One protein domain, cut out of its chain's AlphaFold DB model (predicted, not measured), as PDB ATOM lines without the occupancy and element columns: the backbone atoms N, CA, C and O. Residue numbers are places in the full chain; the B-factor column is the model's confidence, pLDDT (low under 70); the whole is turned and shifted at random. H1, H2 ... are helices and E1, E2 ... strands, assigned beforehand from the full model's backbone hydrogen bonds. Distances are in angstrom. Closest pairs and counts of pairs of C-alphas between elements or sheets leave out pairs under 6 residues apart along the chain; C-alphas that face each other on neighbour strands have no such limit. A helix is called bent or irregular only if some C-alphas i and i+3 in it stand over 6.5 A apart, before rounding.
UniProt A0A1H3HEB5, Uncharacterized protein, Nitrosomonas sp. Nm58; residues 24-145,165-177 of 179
ATOM      1  N   ILE A  24     -16.788  -4.366 -48.671       93.94
ATOM      2  CA  ILE A  24     -17.602  -4.384 -47.454       93.94
ATOM      3  C   ILE A  24     -16.766  -4.864 -46.266       93.94
ATOM      4  O   ILE A  24     -16.115  -5.906 -46.324       93.94
ATOM      5  N   LYS A  25     -16.839  -4.134 -45.150       93.69
ATOM      6  CA  LYS A  25     -16.409  -4.598 -43.827       93.69
ATOM      7  C   LYS A  25     -17.648  -4.858 -42.974       93.69
ATOM      8  O   LYS A  25     -18.318  -3.912 -42.568       93.69
ATOM      9  N   ASN A  26     -17.951  -6.128 -42.726       93.62
ATOM     10  CA  ASN A  26     -19.096  -6.554 -41.920       93.62
ATOM     11  C   ASN A  26     -18.730  -6.657 -40.430       93.62
ATOM     12  O   ASN A  26     -17.629  -7.079 -40.077       93.62
ATOM     13  N   TYR A  27     -19.679  -6.289 -39.574       92.06
ATOM     14  CA  TYR A  27     -19.601  -6.401 -38.126       92.06
ATOM     15  C   TYR A  27     -20.865  -7.066 -37.581       92.06
ATOM     16  O   TYR A  27     -21.961  -6.518 -37.703       92.06
ATOM     17  N   LYS A  28     -20.713  -8.203 -36.900       91.81
ATOM     18  CA  LYS A  28     -21.778  -8.797 -36.084       91.81
ATOM     19  C   LYS A  28     -21.819  -8.100 -34.738       91.81
ATOM     20  O   LYS A  28     -20.890  -8.237 -33.950       91.81
ATOM     21  N   LEU A  29     -22.869  -7.332 -34.462       89.62
ATOM     22  CA  LEU A  29     -22.858  -6.424 -33.311       89.62
ATOM     23  C   LEU A  29     -22.872  -7.154 -31.962       89.62
ATOM     24  O   LEU A  29     -22.341  -6.617 -30.992       89.62
ATOM     25  N   SER A  30     -23.380  -8.388 -31.919       87.19
ATOM     26  CA  SER A  30     -23.307  -9.284 -30.758       87.19
ATOM     27  C   SER A  30     -21.883  -9.653 -30.330       87.19
ATOM     28  O   SER A  30     -21.664  -9.958 -29.160       87.19
ATOM     29  N   GLU A  31     -20.905  -9.600 -31.237       86.62
ATOM     30  CA  GLU A  31     -19.499  -9.900 -30.937       86.62
ATOM     31  C   GLU A  31     -18.770  -8.708 -30.291       86.62
ATOM     32  O   GLU A  31     -17.639  -8.842 -29.821       86.62
ATOM     33  N   TYR A  32     -19.414  -7.538 -30.228       80.75
ATOM     34  CA  TYR A  32     -18.816  -6.313 -29.707       80.75
ATOM     35  C   TYR A  32     -19.436  -5.897 -28.380       80.75
ATOM     36  O   TYR A  32     -20.650  -5.754 -28.232       80.75
ATOM     37  N   VAL A  33     -18.573  -5.599 -27.407       70.94
ATOM     38  CA  VAL A  33     -19.006  -5.078 -26.108       70.94
ATOM     39  C   VAL A  33     -19.698  -3.718 -26.309       70.94
ATOM     40  O   VAL A  33     -19.164  -2.860 -27.018       70.94
ATOM     41  N   PRO A  34     -20.844  -3.449 -25.649       65.06
ATOM     42  CA  PRO A  34     -21.607  -2.209 -25.816       65.06
ATOM     43  C   PRO A  34     -20.841  -0.892 -25.584       65.06
ATOM     44  O   PRO A  34     -21.316   0.171 -25.988       65.06
ATOM     45  N   ALA A  35     -19.683  -0.945 -24.925       62.56
ATOM     46  CA  ALA A  35     -18.824   0.203 -24.639       62.56
ATOM     47  C   ALA A  35     -17.737   0.453 -25.701       62.56
ATOM     48  O   ALA A  35     -17.119   1.515 -25.688       62.56
ATOM     49  N   THR A  36     -17.502  -0.490 -26.613       75.19
ATOM     50  CA  THR A  36     -16.438  -0.379 -27.612       75.19
ATOM     51  C   THR A  36     -16.986   0.266 -28.881       75.19
ATOM     52  O   THR A  36     -17.995  -0.182 -29.438       75.19
ATOM     53  N   GLU A  37     -16.336   1.342 -29.321       83.44
ATOM     54  CA  GLU A  37     -16.545   1.902 -30.654       83.44
ATOM     55  C   GLU A  37     -15.948   0.959 -31.700       83.44
ATOM     56  O   GLU A  37     -14.859   0.416 -31.510       83.44
ATOM     57  N   LEU A  38     -16.647   0.767 -32.818       87.31
ATOM     58  CA  LEU A  38     -16.084   0.008 -33.928       87.31
ATOM     59  C   LEU A  38     -15.015   0.854 -34.621       87.31
ATOM     60  O   LEU A  38     -15.161   2.073 -34.766       87.31
ATOM     61  N   GLN A  39     -13.954   0.197 -35.083       85.69
ATOM     62  CA  GLN A  39     -12.871   0.865 -35.791       85.69
ATOM     63  C   GLN A  39     -13.392   1.514 -37.079       85.69
ATOM     64  O   GLN A  39     -13.997   0.853 -37.930       85.69
ATOM     65  N   VAL A  40     -13.100   2.804 -37.232       83.06
ATOM     66  CA  VAL A  40     -13.381   3.551 -38.458       83.06
ATOM     67  C   VAL A  40     -12.381   3.114 -39.535       83.06
ATOM     68  O   VAL A  40     -11.177   3.172 -39.286       83.06
ATOM     69  N   PRO A  41     -12.839   2.629 -40.701       85.06
ATOM     70  CA  PRO A  41     -11.936   2.273 -41.788       85.06
ATOM     71  C   PRO A  41     -11.282   3.529 -42.380       85.06
ATOM     72  O   PRO A  41     -11.907   4.592 -42.426       85.06
ATOM     73  N   GLU A  42     -10.050   3.389 -42.875       86.56
ATOM     74  CA  GLU A  42      -9.290   4.435 -43.581       86.56
ATOM     75  C   GLU A  42      -9.820   4.635 -45.013       86.56
ATOM     76  O   GLU A  42      -9.115   4.472 -46.004       86.56
ATOM     77  N   TRP A  43     -11.113   4.927 -45.129       87.25
ATOM     78  CA  TRP A  43     -11.787   5.198 -46.393       87.25
ATOM     79  C   TRP A  43     -12.210   6.654 -46.449       87.25
ATOM     80  O   TRP A  43     -12.743   7.185 -45.472       87.25
ATOM     81  N   ASP A  44     -12.054   7.277 -47.616       82.19
ATOM     82  CA  ASP A  44     -12.534   8.640 -47.830       82.19
ATOM     83  C   ASP A  44     -14.044   8.699 -47.601       82.19
ATOM     84  O   ASP A  44     -14.523   9.450 -46.761       82.19
ATOM     85  N   ARG A  45     -14.804   7.826 -48.268       86.06
ATOM     86  CA  ARG A  45     -16.263   7.742 -48.148       86.06
ATOM     87  C   ARG A  45     -16.652   6.418 -47.514       86.06
ATOM     88  O   ARG A  45     -16.202   5.364 -47.955       86.06
ATOM     89  N   CYS A  46     -17.525   6.471 -46.516       88.81
ATOM     90  CA  CYS A  46     -18.080   5.289 -45.872       88.81
ATOM     91  C   CYS A  46     -19.601   5.401 -45.844       88.81
ATOM     92  O   CYS A  46     -20.153   6.377 -45.330       88.81
ATOM     93  N   ILE A  47     -20.255   4.383 -46.382       90.94
ATOM     94  CA  ILE A  47     -21.688   4.149 -46.247       90.94
ATOM     95  C   ILE A  47     -21.827   3.021 -45.226       90.94
ATOM     96  O   ILE A  47     -20.955   2.160 -45.129       90.94
ATOM     97  N   TYR A  48     -22.869   3.045 -44.413       91.38
ATOM     98  CA  TYR A  48     -23.119   2.041 -43.397       91.38
ATOM     99  C   TYR A  48     -24.554   1.543 -43.503       91.38
ATOM    100  O   TYR A  48     -25.500   2.330 -43.547       91.38
ATOM    101  N   ILE A  49     -24.705   0.225 -43.567       93.50
ATOM    102  CA  ILE A  49     -25.984  -0.449 -43.757       93.50
ATOM    103  C   ILE A  49     -26.217  -1.335 -42.544       93.50
ATOM    104  O   ILE A  49     -25.426  -2.235 -42.260       93.50
ATOM    105  N   LEU A  50     -27.286  -1.054 -41.807       91.94
ATOM    106  CA  LEU A  50     -27.723  -1.879 -40.696       91.94
ATOM    107  C   LEU A  50     -28.732  -2.900 -41.206       91.94
ATOM    108  O   LEU A  50     -29.748  -2.538 -41.807       91.94
ATOM    109  N   ARG A  51     -28.462  -4.163 -40.912       92.44
ATOM    110  CA  ARG A  51     -29.300  -5.302 -41.268       92.44
ATOM    111  C   ARG A  51     -29.692  -6.051 -40.015       92.44
ATOM    112  O   ARG A  51     -28.942  -6.061 -39.036       92.44
ATOM    113  N   LEU A  52     -30.842  -6.703 -40.045       89.62
ATOM    114  CA  LEU A  52     -31.120  -7.720 -39.049       89.62
ATOM    115  C   LEU A  52     -30.135  -8.883 -39.287       89.62
ATOM    116  O   LEU A  52     -29.932  -9.314 -40.417       89.62
ATOM    117  N   GLY A  53     -29.422  -9.322 -38.246       85.31
ATOM    118  CA  GLY A  53     -28.439 -10.402 -38.379       85.31
ATOM    119  C   GLY A  53     -29.120 -11.760 -38.549       85.31
ATOM    120  O   GLY A  53     -30.338 -11.855 -38.485       85.31
ATOM    121  N   LEU A  54     -28.368 -12.851 -38.638       71.00
ATOM    122  CA  LEU A  54     -28.952 -14.208 -38.686       71.00
ATOM    123  C   LEU A  54     -29.177 -14.844 -37.296       71.00
ATOM    124  O   LEU A  54     -29.314 -16.060 -37.169       71.00
ATOM    125  N   ALA A  55     -29.159 -14.050 -36.224       58.28
ATOM    126  CA  ALA A  55     -29.113 -14.565 -34.860       58.28
ATOM    127  C   ALA A  55     -30.476 -15.084 -34.356       58.28
ATOM    128  O   ALA A  55     -31.385 -14.304 -34.082       58.28
ATOM    129  N   GLY A  56     -30.549 -16.402 -34.139       60.81
ATOM    130  CA  GLY A  56     -31.469 -17.067 -33.206       60.81
ATOM    131  C   GLY A  56     -32.963 -17.055 -33.552       60.81
ATOM    132  O   GLY A  56     -33.423 -16.454 -34.518       60.81
ATOM    133  N   ALA A  57     -33.747 -17.760 -32.730       64.88
ATOM    134  CA  ALA A  57     -35.202 -17.694 -32.792       64.88
ATOM    135  C   ALA A  57     -35.667 -16.315 -32.298       64.88
ATOM    136  O   ALA A  57     -35.481 -15.980 -31.130       64.88
ATOM    137  N   ARG A  58     -36.270 -15.521 -33.188       75.56
ATOM    138  CA  ARG A  58     -36.789 -14.181 -32.880       75.56
ATOM    139  C   ARG A  58     -38.304 -14.164 -32.819       75.56
ATOM    140  O   ARG A  58     -38.979 -14.985 -33.440       75.56
ATOM    141  N   HIS A  59     -38.839 -13.166 -32.121       80.38
ATOM    142  CA  HIS A  59     -40.270 -12.905 -32.146       80.38
ATOM    143  C   HIS A  59     -40.729 -12.610 -33.593       80.38
ATOM    144  O   HIS A  59     -40.087 -11.800 -34.269       80.38
ATOM    145  N   PRO A  60     -41.844 -13.192 -34.080       79.81
ATOM    146  CA  PRO A  60     -42.309 -13.000 -35.458       79.81
ATOM    147  C   PRO A  60     -42.477 -11.533 -35.870       79.81
ATOM    148  O   PRO A  60     -42.204 -11.172 -37.010       79.81
ATOM    149  N   SER A  61     -42.878 -10.669 -34.934       80.06
ATOM    150  CA  SER A  61     -43.012  -9.235 -35.214       80.06
ATOM    151  C   SER A  61     -41.668  -8.547 -35.497       80.06
ATOM    152  O   SER A  61     -41.647  -7.596 -36.271       80.06
ATOM    153  N   ILE A  62     -40.549  -9.044 -34.950       79.50
ATOM    154  CA  ILE A  62     -39.203  -8.534 -35.272       79.50
ATOM    155  C   ILE A  62     -38.833  -8.907 -36.709       79.50
ATOM    156  O   ILE A  62     -38.383  -8.061 -37.477       79.50
ATOM    157  N   LEU A  63     -39.107 -10.154 -37.100       79.88
ATOM    158  CA  LEU A  63     -38.880 -10.646 -38.464       79.88
ATOM    159  C   LEU A  63     -39.771  -9.949 -39.504       79.88
ATOM    160  O   LEU A  63     -39.501 -10.009 -40.696       79.88
ATOM    161  N   SER A  64     -40.845  -9.286 -39.068       79.25
ATOM    162  CA  SER A  64     -41.714  -8.502 -39.949       79.25
ATOM    163  C   SER A  64     -41.301  -7.039 -40.123       79.25
ATOM    164  O   SER A  64     -41.969  -6.335 -40.877       79.25
ATOM    165  N   ILE A  65     -40.256  -6.568 -39.426       78.50
ATOM    166  CA  ILE A  65     -39.773  -5.185 -39.562       78.50
ATOM    167  C   ILE A  65     -39.135  -4.962 -40.937       78.50
ATOM    168  O   ILE A  65     -39.527  -3.994 -41.593       78.50
ATOM    169  N   PRO A  66     -38.167  -5.789 -41.391       82.69
ATOM    170  CA  PRO A  66     -37.620  -5.643 -42.731       82.69
ATOM    171  C   PRO A  66     -38.692  -5.922 -43.785       82.69
ATOM    172  O   PRO A  66     -39.701  -6.587 -43.529       82.69
ATOM    173  N   ASN A  67     -38.463  -5.445 -45.008       81.56
ATOM    174  CA  ASN A  67     -39.312  -5.844 -46.121       81.56
ATOM    175  C   ASN A  67     -39.217  -7.369 -46.302       81.56
ATOM    176  O   ASN A  67     -38.127  -7.905 -46.454       81.56
ATOM    177  N   ARG A  68     -40.354  -8.078 -46.326       83.50
ATOM    178  CA  ARG A  68     -40.379  -9.547 -46.481       83.50
ATOM    179  C   ARG A  68     -39.727 -10.042 -47.774       83.50
ATOM    180  O   ARG A  68     -39.326 -11.197 -47.842       83.50
ATOM    181  N   ASN A  69     -39.660  -9.188 -48.793       86.19
ATOM    182  CA  ASN A  69     -39.024  -9.496 -50.071       86.19
ATOM    183  C   ASN A  69     -37.529  -9.143 -50.094       86.19
ATOM    184  O   ASN A  69     -36.874  -9.406 -51.100       86.19
ATOM    185  N   ASP A  70     -37.003  -8.533 -49.029       89.88
ATOM    186  CA  ASP A  70     -35.596  -8.177 -48.882       89.88
ATOM    187  C   ASP A  70     -34.839  -9.288 -48.128       89.88
ATOM    188  O   ASP A  70     -34.908  -9.354 -46.899       89.88
ATOM    189  N   PRO A  71     -34.097 -10.164 -48.833       89.00
ATOM    190  CA  PRO A  71     -33.396 -11.290 -48.219       89.00
ATOM    191  C   PRO A  71     -32.202 -10.858 -47.359       89.00
ATOM    192  O   PRO A  71     -31.662 -11.682 -46.628       89.00
ATOM    193  N   LEU A  72     -31.759  -9.601 -47.469       91.44
ATOM    194  CA  LEU A  72     -30.692  -9.050 -46.637       91.44
ATOM    195  C   LEU A  72     -31.222  -8.430 -45.342       91.44
ATOM    196  O   LEU A  72     -30.417  -8.035 -44.503       91.44
ATOM    197  N   GLU A  73     -32.545  -8.343 -45.180       92.19
ATOM    198  CA  GLU A  73     -33.206  -7.804 -43.993       92.19
ATOM    199  C   GLU A  73     -32.688  -6.404 -43.596       92.19
ATOM    200  O   GLU A  73     -32.395  -6.123 -42.429       92.19
ATOM    201  N   ILE A  74     -32.545  -5.507 -44.575       92.00
ATOM    202  CA  ILE A  74     -31.997  -4.164 -44.374       92.00
ATOM    203  C   ILE A  74     -32.987  -3.317 -43.572       92.00
ATOM    204  O   ILE A  74     -34.147  -3.131 -43.941       92.00
ATOM    205  N   LEU A  75     -32.491  -2.749 -42.474       87.81
ATOM    206  CA  LEU A  75     -33.246  -1.876 -41.577       87.81
ATOM    207  C   LEU A  75     -32.965  -0.401 -41.865       87.81
ATOM    208  O   LEU A  75     -33.871   0.434 -41.786       87.81
ATOM    209  N   TYR A  76     -31.710  -0.078 -42.191       88.19
ATOM    210  CA  TYR A  76     -31.248   1.295 -42.359       88.19
ATOM    211  C   TYR A  76     -30.041   1.389 -43.297       88.19
ATOM    212  O   TYR A  76     -29.105   0.603 -43.179       88.19
ATOM    213  N   ILE A  77     -30.027   2.396 -44.165       90.50
ATOM    214  CA  ILE A  77     -28.876   2.797 -44.985       90.50
ATOM    215  C   ILE A  77     -28.514   4.228 -44.588       90.50
ATOM    216  O   ILE A  77     -29.389   5.092 -44.542       90.50
ATOM    217  N   GLY A  78     -27.244   4.486 -44.283       87.81
ATOM    218  CA  GLY A  78     -26.760   5.820 -43.944       87.81
ATOM    219  C   GLY A  78     -25.362   6.102 -44.467       87.81
ATOM    220  O   GLY A  78     -24.577   5.195 -44.721       87.81
ATOM    221  N   GLY A  79     -25.022   7.376 -44.594       83.31
ATOM    222  CA  GLY A  79     -23.708   7.829 -45.022       83.31
ATOM    223  C   GLY A  79     -23.407   9.245 -44.543       83.31
ATOM    224  O   GLY A  79     -24.047   9.789 -43.634       83.31
ATOM    225  N   HIS A  80     -22.353   9.832 -45.105       67.75
ATOM    226  CA  HIS A  80     -21.936  11.192 -44.787       67.75
ATOM    227  C   HIS A  80     -22.083  12.103 -46.006       67.75
ATOM    228  O   HIS A  80     -21.437  11.869 -47.027       67.75
ATOM    229  N   GLU A  81     -22.845  13.190 -45.864       55.22
ATOM    230  CA  GLU A  81     -23.053  14.191 -46.924       55.22
ATOM    231  C   GLU A  81     -21.733  14.819 -47.401       55.22
ATOM    232  O   GLU A  81     -21.555  15.087 -48.583       55.22
ATOM    233  N   SER A  82     -20.759  14.999 -46.498       59.38
ATOM    234  CA  SER A  82     -19.450  15.572 -46.853       59.38
ATOM    235  C   SER A  82     -18.473  14.582 -47.505       59.38
ATOM    236  O   SER A  82     -17.328  14.956 -47.758       59.38
ATOM    237  N   GLY A  83     -18.851  13.308 -47.664       55.22
ATOM    238  CA  GLY A  83     -17.979  12.277 -48.224       55.22
ATOM    239  C   GLY A  83     -16.697  12.000 -47.426       55.22
ATOM    240  O   GLY A  83     -15.692  11.668 -48.043       55.22
ATOM    241  N   LYS A  84     -16.728  12.173 -46.093       62.59
ATOM    242  CA  LYS A  84     -15.656  11.795 -45.153       62.59
ATOM    243  C   LYS A  84     -16.142  10.701 -44.200       62.59
ATOM    244  O   LYS A  84     -17.243  10.815 -43.659       62.59
ATOM    245  N   SER A  85     -15.332   9.675 -43.946       67.88
ATOM    246  CA  SER A  85     -15.602   8.674 -42.906       67.88
ATOM    247  C   SER A  85     -15.379   9.275 -41.511       67.88
ATOM    248  O   SER A  85     -14.264   9.333 -41.006       67.88
ATOM    249  N   THR A  86     -16.448   9.774 -40.884       70.19
ATOM    250  CA  THR A  86     -16.395  10.410 -39.551       70.19
ATOM    251  C   THR A  86     -16.751   9.466 -38.401       70.19
ATOM    252  O   THR A  86     -16.852   9.894 -37.255       70.19
ATOM    253  N   GLY A  87     -16.995   8.180 -38.683       75.94
ATOM    254  CA  GLY A  87     -17.460   7.223 -37.673       75.94
ATOM    255  C   GLY A  87     -18.912   7.441 -37.226       75.94
ATOM    256  O   GLY A  87     -19.296   6.989 -36.151       75.94
ATOM    257  N   ARG A  88     -19.750   8.117 -38.030       80.44
ATOM    258  CA  ARG A  88     -21.165   8.410 -37.705       80.44
ATOM    259  C   ARG A  88     -21.990   7.166 -37.350       80.44
ATOM    260  O   ARG A  88     -22.894   7.254 -36.519       80.44
ATOM    261  N   PHE A  89     -21.655   6.002 -37.903       85.69
ATOM    262  CA  PHE A  89     -22.270   4.734 -37.506       85.69
ATOM    263  C   PHE A  89     -22.078   4.435 -36.007       85.69
ATOM    264  O   PHE A  89     -23.007   3.945 -35.376       85.69
ATOM    265  N   ASN A  90     -20.951   4.806 -35.382       86.06
ATOM    266  CA  ASN A  90     -20.760   4.642 -33.934       86.06
ATOM    267  C   ASN A  90     -21.725   5.525 -33.133       86.06
ATOM    268  O   ASN A  90     -22.200   5.112 -32.078       86.06
ATOM    269  N   ALA A  91     -22.071   6.715 -33.637       82.12
ATOM    270  CA  ALA A  91     -23.087   7.558 -33.011       82.12
ATOM    271  C   ALA A  91     -24.484   6.919 -33.103       82.12
ATOM    272  O   ALA A  91     -25.215   6.909 -32.111       82.12
ATOM    273  N   MET A  92     -24.829   6.318 -34.250       84.75
ATOM    274  CA  MET A  92     -26.056   5.524 -34.399       84.75
ATOM    275  C   MET A  92     -26.086   4.370 -33.388       84.75
ATOM    276  O   MET A  92     -27.038   4.266 -32.620       84.75
ATOM    277  N   LEU A  93     -25.020   3.566 -33.318       84.75
ATOM    278  CA  LEU A  93     -24.921   2.442 -32.381       84.75
ATOM    279  C   LEU A  93     -25.043   2.885 -30.917       84.75
ATOM    280  O   LEU A  93     -25.766   2.254 -30.146       84.75
ATOM    281  N   ARG A  94     -24.382   3.985 -30.528       82.75
ATOM    282  CA  ARG A  94     -24.525   4.570 -29.183       82.75
ATOM    283  C   ARG A  94     -25.970   4.937 -28.877       82.75
ATOM    284  O   ARG A  94     -26.448   4.621 -27.792       82.75
ATOM    285  N   SER A  95     -26.651   5.563 -29.831       78.88
ATOM    286  CA  SER A  95     -28.031   6.016 -29.654       78.88
ATOM    287  C   SER A  95     -28.983   4.823 -29.493       78.88
ATOM    288  O   SER A  95     -29.801   4.810 -28.577       78.88
ATOM    289  N   CYS A  96     -28.814   3.763 -30.293       80.38
ATOM    290  CA  CYS A  96     -29.580   2.522 -30.139       80.38
ATOM    291  C   CYS A  96     -29.346   1.861 -28.768       80.38
ATOM    292  O   CYS A  96     -30.302   1.548 -28.063       80.38
ATOM    293  N   ARG A  97     -28.082   1.722 -28.340       82.88
ATOM    294  CA  ARG A  97     -27.728   1.148 -27.024       82.88
ATOM    295  C   ARG A  97     -28.267   1.985 -25.862       82.88
ATOM    296  O   ARG A  97     -28.649   1.449 -24.824       82.88
ATOM    297  N   GLN A  98     -28.283   3.308 -26.004       79.69
ATOM    298  CA  GLN A  98     -28.868   4.199 -25.006       79.69
ATOM    299  C   GLN A  98     -30.384   3.994 -24.906       79.69
ATOM    300  O   GLN A  98     -30.899   3.919 -23.792       79.69
ATOM    301  N   ALA A  99     -31.082   3.843 -26.033       77.94
ATOM    302  CA  ALA A  99     -32.517   3.569 -26.045       77.94
ATOM    303  C   ALA A  99     -32.861   2.247 -25.337       77.94
ATOM    304  O   ALA A  99     -33.770   2.223 -24.510       77.94
ATOM    305  N   GLU A 100     -32.089   1.183 -25.575       82.81
ATOM    306  CA  GLU A 100     -32.228  -0.090 -24.850       82.81
ATOM    307  C   GLU A 100     -32.031   0.078 -23.338       82.81
ATOM    308  O   GLU A 100     -32.838  -0.405 -22.544       82.81
ATOM    309  N   ARG A 101     -30.974   0.793 -22.922       83.38
ATOM    310  CA  ARG A 101     -30.693   1.048 -21.499       83.38
ATOM    311  C   ARG A 101     -31.816   1.833 -20.825       83.38
ATOM    312  O   ARG A 101     -32.208   1.490 -19.713       83.38
ATOM    313  N   LEU A 102     -32.333   2.870 -21.484       81.62
ATOM    314  CA  LEU A 102     -33.438   3.680 -20.967       81.62
ATOM    315  C   LEU A 102     -34.726   2.860 -20.850       81.62
ATOM    316  O   LEU A 102     -35.425   2.956 -19.838       81.62
ATOM    317  N   PHE A 103     -35.013   2.013 -21.840       84.56
ATOM    318  CA  PHE A 103     -36.142   1.092 -21.785       84.56
ATOM    319  C   PHE A 103     -36.006   0.100 -20.622       84.56
ATOM    320  O   PHE A 103     -36.949  -0.055 -19.853       84.56
ATOM    321  N   ALA A 104     -34.826  -0.492 -20.412       85.38
ATOM    322  CA  ALA A 104     -34.586  -1.409 -19.295       85.38
ATOM    323  C   ALA A 104     -34.786  -0.756 -17.911       85.38
ATOM    324  O   ALA A 104     -35.155  -1.437 -16.957       85.38
ATOM    325  N   GLN A 105     -34.558   0.556 -17.791       85.25
ATOM    326  CA  GLN A 105     -34.740   1.304 -16.541       85.25
ATOM    327  C   GLN A 105     -36.178   1.786 -16.320       85.25
ATOM    328  O   GLN A 105     -36.639   1.837 -15.182       85.25
ATOM    329  N   SER A 106     -36.872   2.191 -17.386       83.00
ATOM    330  CA  SER A 106     -38.138   2.937 -17.291       83.00
ATOM    331  C   SER A 106     -39.347   2.239 -17.924       83.00
ATOM    332  O   SER A 106     -40.461   2.766 -17.869       83.00
ATOM    333  N   GLY A 107     -39.141   1.082 -18.557       79.06
ATOM    334  CA  GLY A 107     -40.159   0.332 -19.296       79.06
ATOM    335  C   GLY A 107     -40.655   1.023 -20.569       79.06
ATOM    336  O   GLY A 107     -41.596   0.541 -21.188       79.06
ATOM    337  N   ASN A 108     -40.058   2.157 -20.953       74.00
ATOM    338  CA  ASN A 108     -40.459   2.958 -22.106       74.00
ATOM    339  C   ASN A 108     -39.223   3.524 -22.811       74.00
ATOM    340  O   ASN A 108     -38.240   3.888 -22.169       74.00
ATOM    341  N   ALA A 109     -39.277   3.648 -24.131       66.94
ATOM    342  CA  ALA A 109     -38.278   4.395 -24.878       66.94
ATOM    343  C   ALA A 109     -38.617   5.901 -24.823       66.94
ATOM    344  O   ALA A 109     -39.772   6.301 -24.945       66.94
ATOM    345  N   GLU A 110     -37.641   6.781 -24.584       64.38
ATOM    346  CA  GLU A 110     -37.930   8.224 -24.471       64.38
ATOM    347  C   GLU A 110     -38.266   8.887 -25.808       64.38
ATOM    348  O   GLU A 110     -38.999   9.877 -25.848       64.38
ATOM    349  N   ASN A 111     -37.750   8.343 -26.908       60.56
ATOM    350  CA  ASN A 111     -38.010   8.847 -28.251       60.56
ATOM    351  C   ASN A 111     -39.491   8.758 -28.636       60.56
ATOM    352  O   ASN A 111     -40.030   9.672 -29.256       60.56
ATOM    353  N   ASP A 112     -40.158   7.715 -28.166       62.09
ATOM    354  CA  ASP A 112     -41.583   7.455 -28.296       62.09
ATOM    355  C   ASP A 112     -42.451   8.579 -27.677       62.09
ATOM    356  O   ASP A 112     -43.499   8.929 -28.217       62.09
ATOM    357  N   LYS A 113     -41.962   9.288 -26.644       60.06
ATOM    358  CA  LYS A 113     -42.670  10.423 -26.011       60.06
ATOM    359  C   LYS A 113     -42.722  11.696 -26.870       60.06
ATOM    360  O   LYS A 113     -43.459  12.622 -26.538       60.06
ATOM    361  N   ARG A 114     -41.927  11.788 -27.945       57.38
ATOM    362  CA  ARG A 114     -41.776  13.005 -28.773       57.38
ATOM    363  C   ARG A 114     -42.590  12.979 -30.071       57.38
ATOM    364  O   ARG A 114     -42.467  13.896 -30.885       57.38
ATOM    365  N   HIS A 115     -43.389  11.940 -30.301       50.56
ATOM    366  CA  HIS A 115     -44.180  11.787 -31.521       50.56
ATOM    367  C   HIS A 115     -45.664  12.067 -31.262       50.56
ATOM    368  O   HIS A 115     -46.276  11.469 -30.389       50.56
ATOM    369  N   SER A 116     -46.266  12.944 -32.071       39.31
ATOM    370  CA  SER A 116     -47.695  13.294 -31.994       39.31
ATOM    371  C   SER A 116     -48.636  12.183 -32.488       39.31
ATOM    372  O   SER A 116     -49.850  12.334 -32.406       39.31
ATOM    373  N   HIS A 117     -48.091  11.093 -33.047       36.16
ATOM    374  CA  HIS A 117     -48.853  10.016 -33.681       36.16
ATOM    375  C   HIS A 117     -48.795   8.726 -32.838       36.16
ATOM    376  O   HIS A 117     -47.697   8.187 -32.684       36.16
ATOM    377  N   PRO A 118     -49.934   8.176 -32.374       35.06
ATOM    378  CA  PRO A 118     -49.999   7.107 -31.363       35.06
ATOM    379  C   PRO A 118     -49.320   5.783 -31.759       35.06
ATOM    380  O   PRO A 118     -48.899   5.013 -30.904       35.06
ATOM    381  N   VAL A 119     -49.192   5.505 -33.062       36.69
ATOM    382  CA  VAL A 119     -48.499   4.302 -33.572       36.69
ATOM    383  C   VAL A 119     -46.987   4.528 -33.716       36.69
ATOM    384  O   VAL A 119     -46.199   3.609 -33.523       36.69
ATOM    385  N   ALA A 120     -46.564   5.762 -34.014       37.38
ATOM    386  CA  ALA A 120     -45.144   6.115 -34.100       37.38
ATOM    387  C   ALA A 120     -44.552   6.418 -32.714       37.38
ATOM    388  O   ALA A 120     -43.346   6.314 -32.529       37.38
ATOM    389  N   SER A 121     -45.407   6.765 -31.747       43.69
ATOM    390  CA  SER A 121     -45.062   7.065 -30.358       43.69
ATOM    391  C   SER A 121     -44.835   5.832 -29.491       43.69
ATOM    392  O   SER A 121     -44.694   5.991 -28.290       43.69
ATOM    393  N   CYS A 122     -44.863   4.621 -30.050       53.47
ATOM    394  CA  CYS A 122     -44.600   3.383 -29.311       53.47
ATOM    395  C   CYS A 122     -43.751   2.391 -30.116       53.47
ATOM    396  O   CYS A 122     -43.611   1.248 -29.686       53.47
ATOM    397  N   LEU A 123     -43.246   2.751 -31.304       65.50
ATOM    398  CA  LEU A 123     -42.581   1.778 -32.177       65.50
ATOM    399  C   LEU A 123     -41.312   1.246 -31.508       65.50
ATOM    400  O   LEU A 123     -41.081   0.042 -31.506       65.50
ATOM    401  N   THR A 124     -40.529   2.118 -30.879       68.88
ATOM    402  CA  THR A 124     -39.273   1.704 -30.249       68.88
ATOM    403  C   THR A 124     -39.539   0.872 -29.001       68.88
ATOM    404  O   THR A 124     -38.977  -0.206 -28.852       68.88
ATOM    405  N   THR A 125     -40.457   1.313 -28.143       72.00
ATOM    406  CA  THR A 125     -40.898   0.591 -26.944       72.00
ATOM    407  C   THR A 125     -41.502  -0.761 -27.304       72.00
ATOM    408  O   THR A 125     -41.201  -1.748 -26.648       72.00
ATOM    409  N   SER A 126     -42.318  -0.833 -28.361       74.31
ATOM    410  CA  SER A 126     -42.944  -2.083 -28.811       74.31
ATOM    411  C   SER A 126     -41.923  -3.064 -29.363       74.31
ATOM    412  O   SER A 126     -42.054  -4.256 -29.130       74.31
ATOM    413  N   LEU A 127     -40.905  -2.582 -30.082       78.38
ATOM    414  CA  LEU A 127     -39.816  -3.428 -30.564       78.38
ATOM    415  C   LEU A 127     -38.951  -3.940 -29.408       78.38
ATOM    416  O   LEU A 127     -38.663  -5.132 -29.334       78.38
ATOM    417  N   LEU A 128     -38.586  -3.065 -28.471       82.44
ATOM    418  CA  LEU A 128     -37.793  -3.443 -27.302       82.44
ATOM    419  C   LEU A 128     -38.566  -4.386 -26.362       82.44
ATOM    420  O   LEU A 128     -37.979  -5.321 -25.822       82.44
ATOM    421  N   SER A 129     -39.883  -4.212 -26.207       83.25
ATOM    422  CA  SER A 129     -40.714  -5.057 -25.335       83.25
ATOM    423  C   SER A 129     -40.910  -6.479 -25.859       83.25
ATOM    424  O   SER A 129     -41.059  -7.402 -25.061       83.25
ATOM    425  N   ILE A 130     -40.853  -6.676 -27.180       84.44
ATOM    426  CA  ILE A 130     -40.854  -8.009 -27.805       84.44
ATOM    427  C   ILE A 130     -39.445  -8.610 -27.935       84.44
ATOM    428  O   ILE A 130     -39.293  -9.678 -28.527       84.44
ATOM    429  N   GLY A 131     -38.425  -7.937 -27.389       81.94
ATOM    430  CA  GLY A 131     -37.061  -8.447 -27.284       81.94
ATOM    431  C   GLY A 131     -36.122  -8.076 -28.430       81.94
ATOM    432  O   GLY A 131     -35.105  -8.742 -28.580       81.94
ATOM    433  N   PHE A 132     -36.425  -7.054 -29.240       84.88
ATOM    434  CA  PHE A 132     -35.462  -6.544 -30.223       84.88
ATOM    435  C   PHE A 132     -34.231  -5.967 -29.521       84.88
ATOM    436  O   PHE A 132     -34.373  -5.146 -28.613       84.88
ATOM    437  N   SER A 133     -33.037  -6.319 -29.994       85.88
ATOM    438  CA  SER A 133     -31.798  -5.652 -29.615       85.88
ATOM    439  C   SER A 133     -30.970  -5.243 -30.832       85.88
ATOM    440  O   SER A 133     -30.901  -5.948 -31.835       85.88
ATOM    441  N   ILE A 134     -30.236  -4.136 -30.720       84.94
ATOM    442  CA  ILE A 134     -29.201  -3.756 -31.686       84.94
ATOM    443  C   ILE A 134     -28.095  -4.815 -31.791       84.94
ATOM    444  O   ILE A 134     -27.427  -4.895 -32.817       84.94
ATOM    445  N   ASN A 135     -27.906  -5.649 -30.765       87.44
ATOM    446  CA  ASN A 135     -26.965  -6.768 -30.818       87.44
ATOM    447  C   ASN A 135     -27.465  -7.914 -31.713       87.44
ATOM    448  O   ASN A 135     -26.659  -8.745 -32.127       87.44
ATOM    449  N   ASP A 136     -28.755  -7.936 -32.062       86.94
ATOM    450  CA  ASP A 136     -29.306  -8.871 -33.046       86.94
ATOM    451  C   ASP A 136     -29.001  -8.445 -34.486       86.94
ATOM    452  O   ASP A 136     -29.336  -9.174 -35.421       86.94
ATOM    453  N   CYS A 137     -28.398  -7.271 -34.680       90.06
ATOM    454  CA  CYS A 137     -28.123  -6.696 -35.986       90.06
ATOM    455  C   CYS A 137     -26.683  -6.948 -36.457       90.06
ATOM    456  O   CYS A 137     -25.750  -7.185 -35.685       90.06
ATOM    457  N   GLU A 138     -26.509  -6.823 -37.766       93.44
ATOM    458  CA  GLU A 138     -25.222  -6.729 -38.440       93.44
ATOM    459  C   GLU A 138     -25.056  -5.332 -39.037       93.44
ATOM    460  O   GLU A 138     -26.025  -4.687 -39.444       93.44
ATOM    461  N   LEU A 139     -23.813  -4.862 -39.090       93.31
ATOM    462  CA  LEU A 139     -23.454  -3.596 -39.709       93.31
ATOM    463  C   LEU A 139     -22.458  -3.842 -40.836       93.31
ATOM    464  O   LEU A 139     -21.333  -4.274 -40.593       93.31
ATOM    465  N   ASP A 140     -22.845  -3.489 -42.052       94.88
ATOM    466  CA  ASP A 140     -21.932  -3.438 -43.184       94.88
ATOM    467  C   ASP A 140     -21.405  -2.018 -43.335       94.88
ATOM    468  O   ASP A 140     -22.181  -1.076 -43.486       94.88
ATOM    469  N   LEU A 141     -20.087  -1.853 -43.335       93.44
ATOM    470  CA  LEU A 141     -19.446  -0.639 -43.821       93.44
ATOM    471  C   LEU A 141     -19.051  -0.859 -45.277       93.44
ATOM    472  O   LEU A 141     -18.251  -1.742 -45.572       93.44
ATOM    473  N   VAL A 142     -19.587  -0.041 -46.172       93.25
ATOM    474  CA  VAL A 142     -19.319  -0.070 -47.611       93.25
ATOM    475  C   VAL A 142     -18.405   1.103 -47.952       93.25
ATOM    476  O   VAL A 142     -18.708   2.252 -47.602       93.25
ATOM    477  N   GLN A 143     -17.297   0.841 -48.647       91.94
ATOM    478  CA  GLN A 143     -16.471   1.919 -49.186       91.94
ATOM    479  C   GLN A 143     -17.261   2.663 -50.269       91.94
ATOM    480  O   GLN A 143     -17.677   2.073 -51.261       91.94
ATOM    481  N   GLY A 144     -17.476   3.960 -50.069       88.12
ATOM    482  CA  GLY A 144     -18.132   4.817 -51.049       88.12
ATOM    483  C   GLY A 144     -17.172   5.334 -52.121       88.12
ATOM    484  O   GLY A 144     -15.958   5.159 -52.054       88.12
ATOM    485  N   GLY A 145     -17.721   6.066 -53.083       87.31
ATOM    486  CA  GLY A 145     -16.995   6.694 -54.179       87.31
ATOM    487  C   GLY A 145     -17.777   7.865 -54.781       87.31
ATOM    488  O   GLY A 145     -18.802   8.276 -54.231       87.31
ATOM    489  N   PRO A 165     -36.008   1.473 -46.784       83.75
ATOM    490  CA  PRO A 165     -35.691   0.738 -45.572       83.75
ATOM    491  C   PRO A 165     -36.536   1.263 -44.392       83.75
ATOM    492  O   PRO A 165     -36.748   2.482 -44.295       83.75
ATOM    493  N   PRO A 166     -37.006   0.388 -43.485       78.06
ATOM    494  CA  PRO A 166     -37.985   0.737 -42.450       78.06
ATOM    495  C   PRO A 166     -37.599   1.928 -41.565       78.06
ATOM    496  O   PRO A 166     -38.460   2.663 -41.078       78.06
ATOM    497  N   TRP A 167     -36.306   2.138 -41.315       75.75
ATOM    498  CA  TRP A 167     -35.852   3.256 -40.484       75.75
ATOM    499  C   TRP A 167     -35.513   4.513 -41.294       75.75
ATOM    500  O   TRP A 167     -35.530   5.616 -40.739       75.75
ATOM    501  N   ASN A 168     -35.286   4.386 -42.606       76.69
ATOM    502  CA  ASN A 168     -35.189   5.526 -43.521       76.69
ATOM    503  C   ASN A 168     -36.578   6.124 -43.820       76.69
ATOM    504  O   ASN A 168     -36.707   7.348 -43.894       76.69
ATOM    505  N   SER A 169     -37.638   5.305 -43.914       60.88
ATOM    506  CA  SER A 169     -39.014   5.773 -44.169       60.88
ATOM    507  C   SER A 169     -39.564   6.693 -43.073       60.88
ATOM    508  O   SER A 169     -40.342   7.601 -43.359       60.88
ATOM    509  N   ASN A 170     -39.110   6.526 -41.827       60.12
ATOM    510  CA  ASN A 170     -39.510   7.359 -40.689       60.12
ATOM    511  C   ASN A 170     -38.734   8.692 -40.582       60.12
ATOM    512  O   ASN A 170     -38.896   9.413 -39.596       60.12
ATOM    513  N   ARG A 171     -37.890   9.033 -41.576       47.75
ATOM    514  CA  ARG A 171     -37.076  10.269 -41.720       47.75
ATOM    515  C   ARG A 171     -36.164  10.659 -40.549       47.75
ATOM    516  O   ARG A 171     -35.445  11.646 -40.663       47.75
ATOM    517  N   LYS A 172     -36.160   9.917 -39.439       47.84
ATOM    518  CA  LYS A 172     -35.347  10.241 -38.261       47.84
ATOM    519  C   LYS A 172     -34.125   9.340 -38.078       47.84
ATOM    520  O   LYS A 172     -33.202   9.799 -37.427       47.84
ATOM    521  N   GLY A 173     -34.034   8.139 -38.660       52.44
ATOM    522  CA  GLY A 173     -32.811   7.310 -38.601       52.44
ATOM    523  C   GLY A 173     -32.179   7.230 -37.198       52.44
ATOM    524  O   GLY A 173     -32.883   7.073 -36.207       52.44
ATOM    525  N   ALA A 174     -30.860   7.432 -37.085       46.44
ATOM    526  CA  ALA A 174     -30.168   7.565 -35.791       46.44
ATOM    527  C   ALA A 174     -30.720   8.705 -34.906       46.44
ATOM    528  O   ALA A 174     -30.732   8.597 -33.682       46.44
ATOM    529  N   SER A 175     -31.220   9.782 -35.513       48.66
ATOM    530  CA  SER A 175     -31.884  10.888 -34.815       48.66
ATOM    531  C   SER A 175     -33.243  10.505 -34.216       48.66
ATOM    532  O   SER A 175     -33.794  11.254 -33.415       48.66
ATOM    533  N   ALA A 176     -33.786   9.330 -34.561       45.94
ATOM    534  CA  ALA A 176     -34.916   8.745 -33.847       45.94
ATOM    535  C   ALA A 176     -34.516   8.304 -32.435       45.94
ATOM    536  O   ALA A 176     -35.392   8.094 -31.610       45.94
ATOM    537  N   PHE A 177     -33.220   8.168 -32.151       46.62
ATOM    538  CA  PHE A 177     -32.687   7.716 -30.868       46.62
ATOM    539  C   PHE A 177     -31.832   8.782 -30.164       46.62
ATOM    540  O   PHE A 177     -31.442   8.582 -29.017       46.62
TER     541      PHE A 177
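Overview. This is residues 24 to 145 and 165 to 177 of the 179 residues of an uncharacterized protein of Nitrosomonas sp. Nm58 (UniProt A0A1H3HEB5). A twisted four-stranded sheet makes one end of the model, and the long helix H2 begins beside it with residues 88 to 93, then runs on past it to the other end, where H3 and H4 pack together. The short H6 packs on H2, H5 sits by the sheet's E3 edge, H1 lies near H4, and residues 29 to 45 make a long loop from the end of E1 back to the start of E2. The 135 printed residues hold six named helices and four named strands, in the order E1 E2 H1 E3 H2 H3 H4 E4 H5 H6, and the class is mixed, helices and strands. The sheet runs E1 E4 E2 E3, antiparallel throughout. The whole is compact and rounded, with a radius of gyration of the C-alphas of 14.7 A and spans of 40 by 30 by 29 A.

Arrangement. Start at the sheet, where E4, residues 137 to 143, is an inner strand. On one side of it is E1, residues 24 to 28, an edge strand, antiparallel at 162 degrees, with N 25 and O 141 at 2.8 A, within hydrogen-bond range. On the other side is E2, residues 46 to 52, antiparallel at 157 degrees, with N 49 and O 140 at 2.8 A. The other edge strand, E3, residues 74 to 78, is antiparallel to E2 at 162 degrees, with N 50 and O 76 at 2.8 A. The sheet is twisted, its C-alphas lying up to 4.1 A off the best plane. Next find H2, residues 88 to 106, which only grazes the sheet with its residues 88 to 93; the closest C-alphas of E2 and H2 are those of Tyr 48 and Phe 89, 6.5 A apart. H6, residues 173 to 176, touches H2 at residues 91 to 96 alone, closest at C-alphas Met 92 and Ala 174, 4.8 A, and it too only grazes the sheet. H5, residues 166 to 169, is on the sheet but over none of its strands; its closest C-alpha pair with E3 is Trp 167 and Tyr 76, 5.3 A. Farther along, H4, residues 120 to 129, only just touches H2, with 3 pairs of C-alphas within 8 A, the closest Leu 128 and Glu 100 at 6.9 A, and is about perpendicular to it at 77 degrees. H3, residues 111 to 114, touches H4, with C-alphas Asp 112 and Ser 121 closest at 4.1 A. H1, residues 60 to 63, is close to H4 but not clearly touching, with C-alphas Ile 62 and Leu 127 closest at 7.0 A. Every O i to N i+4 pair of H2 is within hydrogen-bond range, 4 of 6 are in H4, and H1, H3, H5 and H6 are too short for such a pair.

Along the chain. Find C-alpha 24 at (-17.602, -4.384, -47.454), where E1 begins its 12.9 A. E2 and E4 each run 19.6 A, and E3 runs 11.3 A. Look for C-alpha 88 at (-21.165, 8.410, -37.705); from there H2 runs 27.1 A to C-alpha 106 at (-38.138, 2.937, -17.291). H4 runs 14.9 A and is irregular, C-alphas 121 and 124 being 7.9 A apart. H1, H3, H5 and H6 have four residues each.

Size, cuts and confidence. The two C-alphas farthest apart are those of Ser 106 and Gly 145, at 42.7 A. Look for the cut after residue 145: residues 146 to 164 are not printed, and C-alphas 145 and 165 are 21.4 A apart. Of the links that are printed whole, E1 to E2 is long, with 17 residues. The mean pLDDT of the printed part is 76.7, and 36 residues are under 70, among them 109 to 124 and 169 to 177.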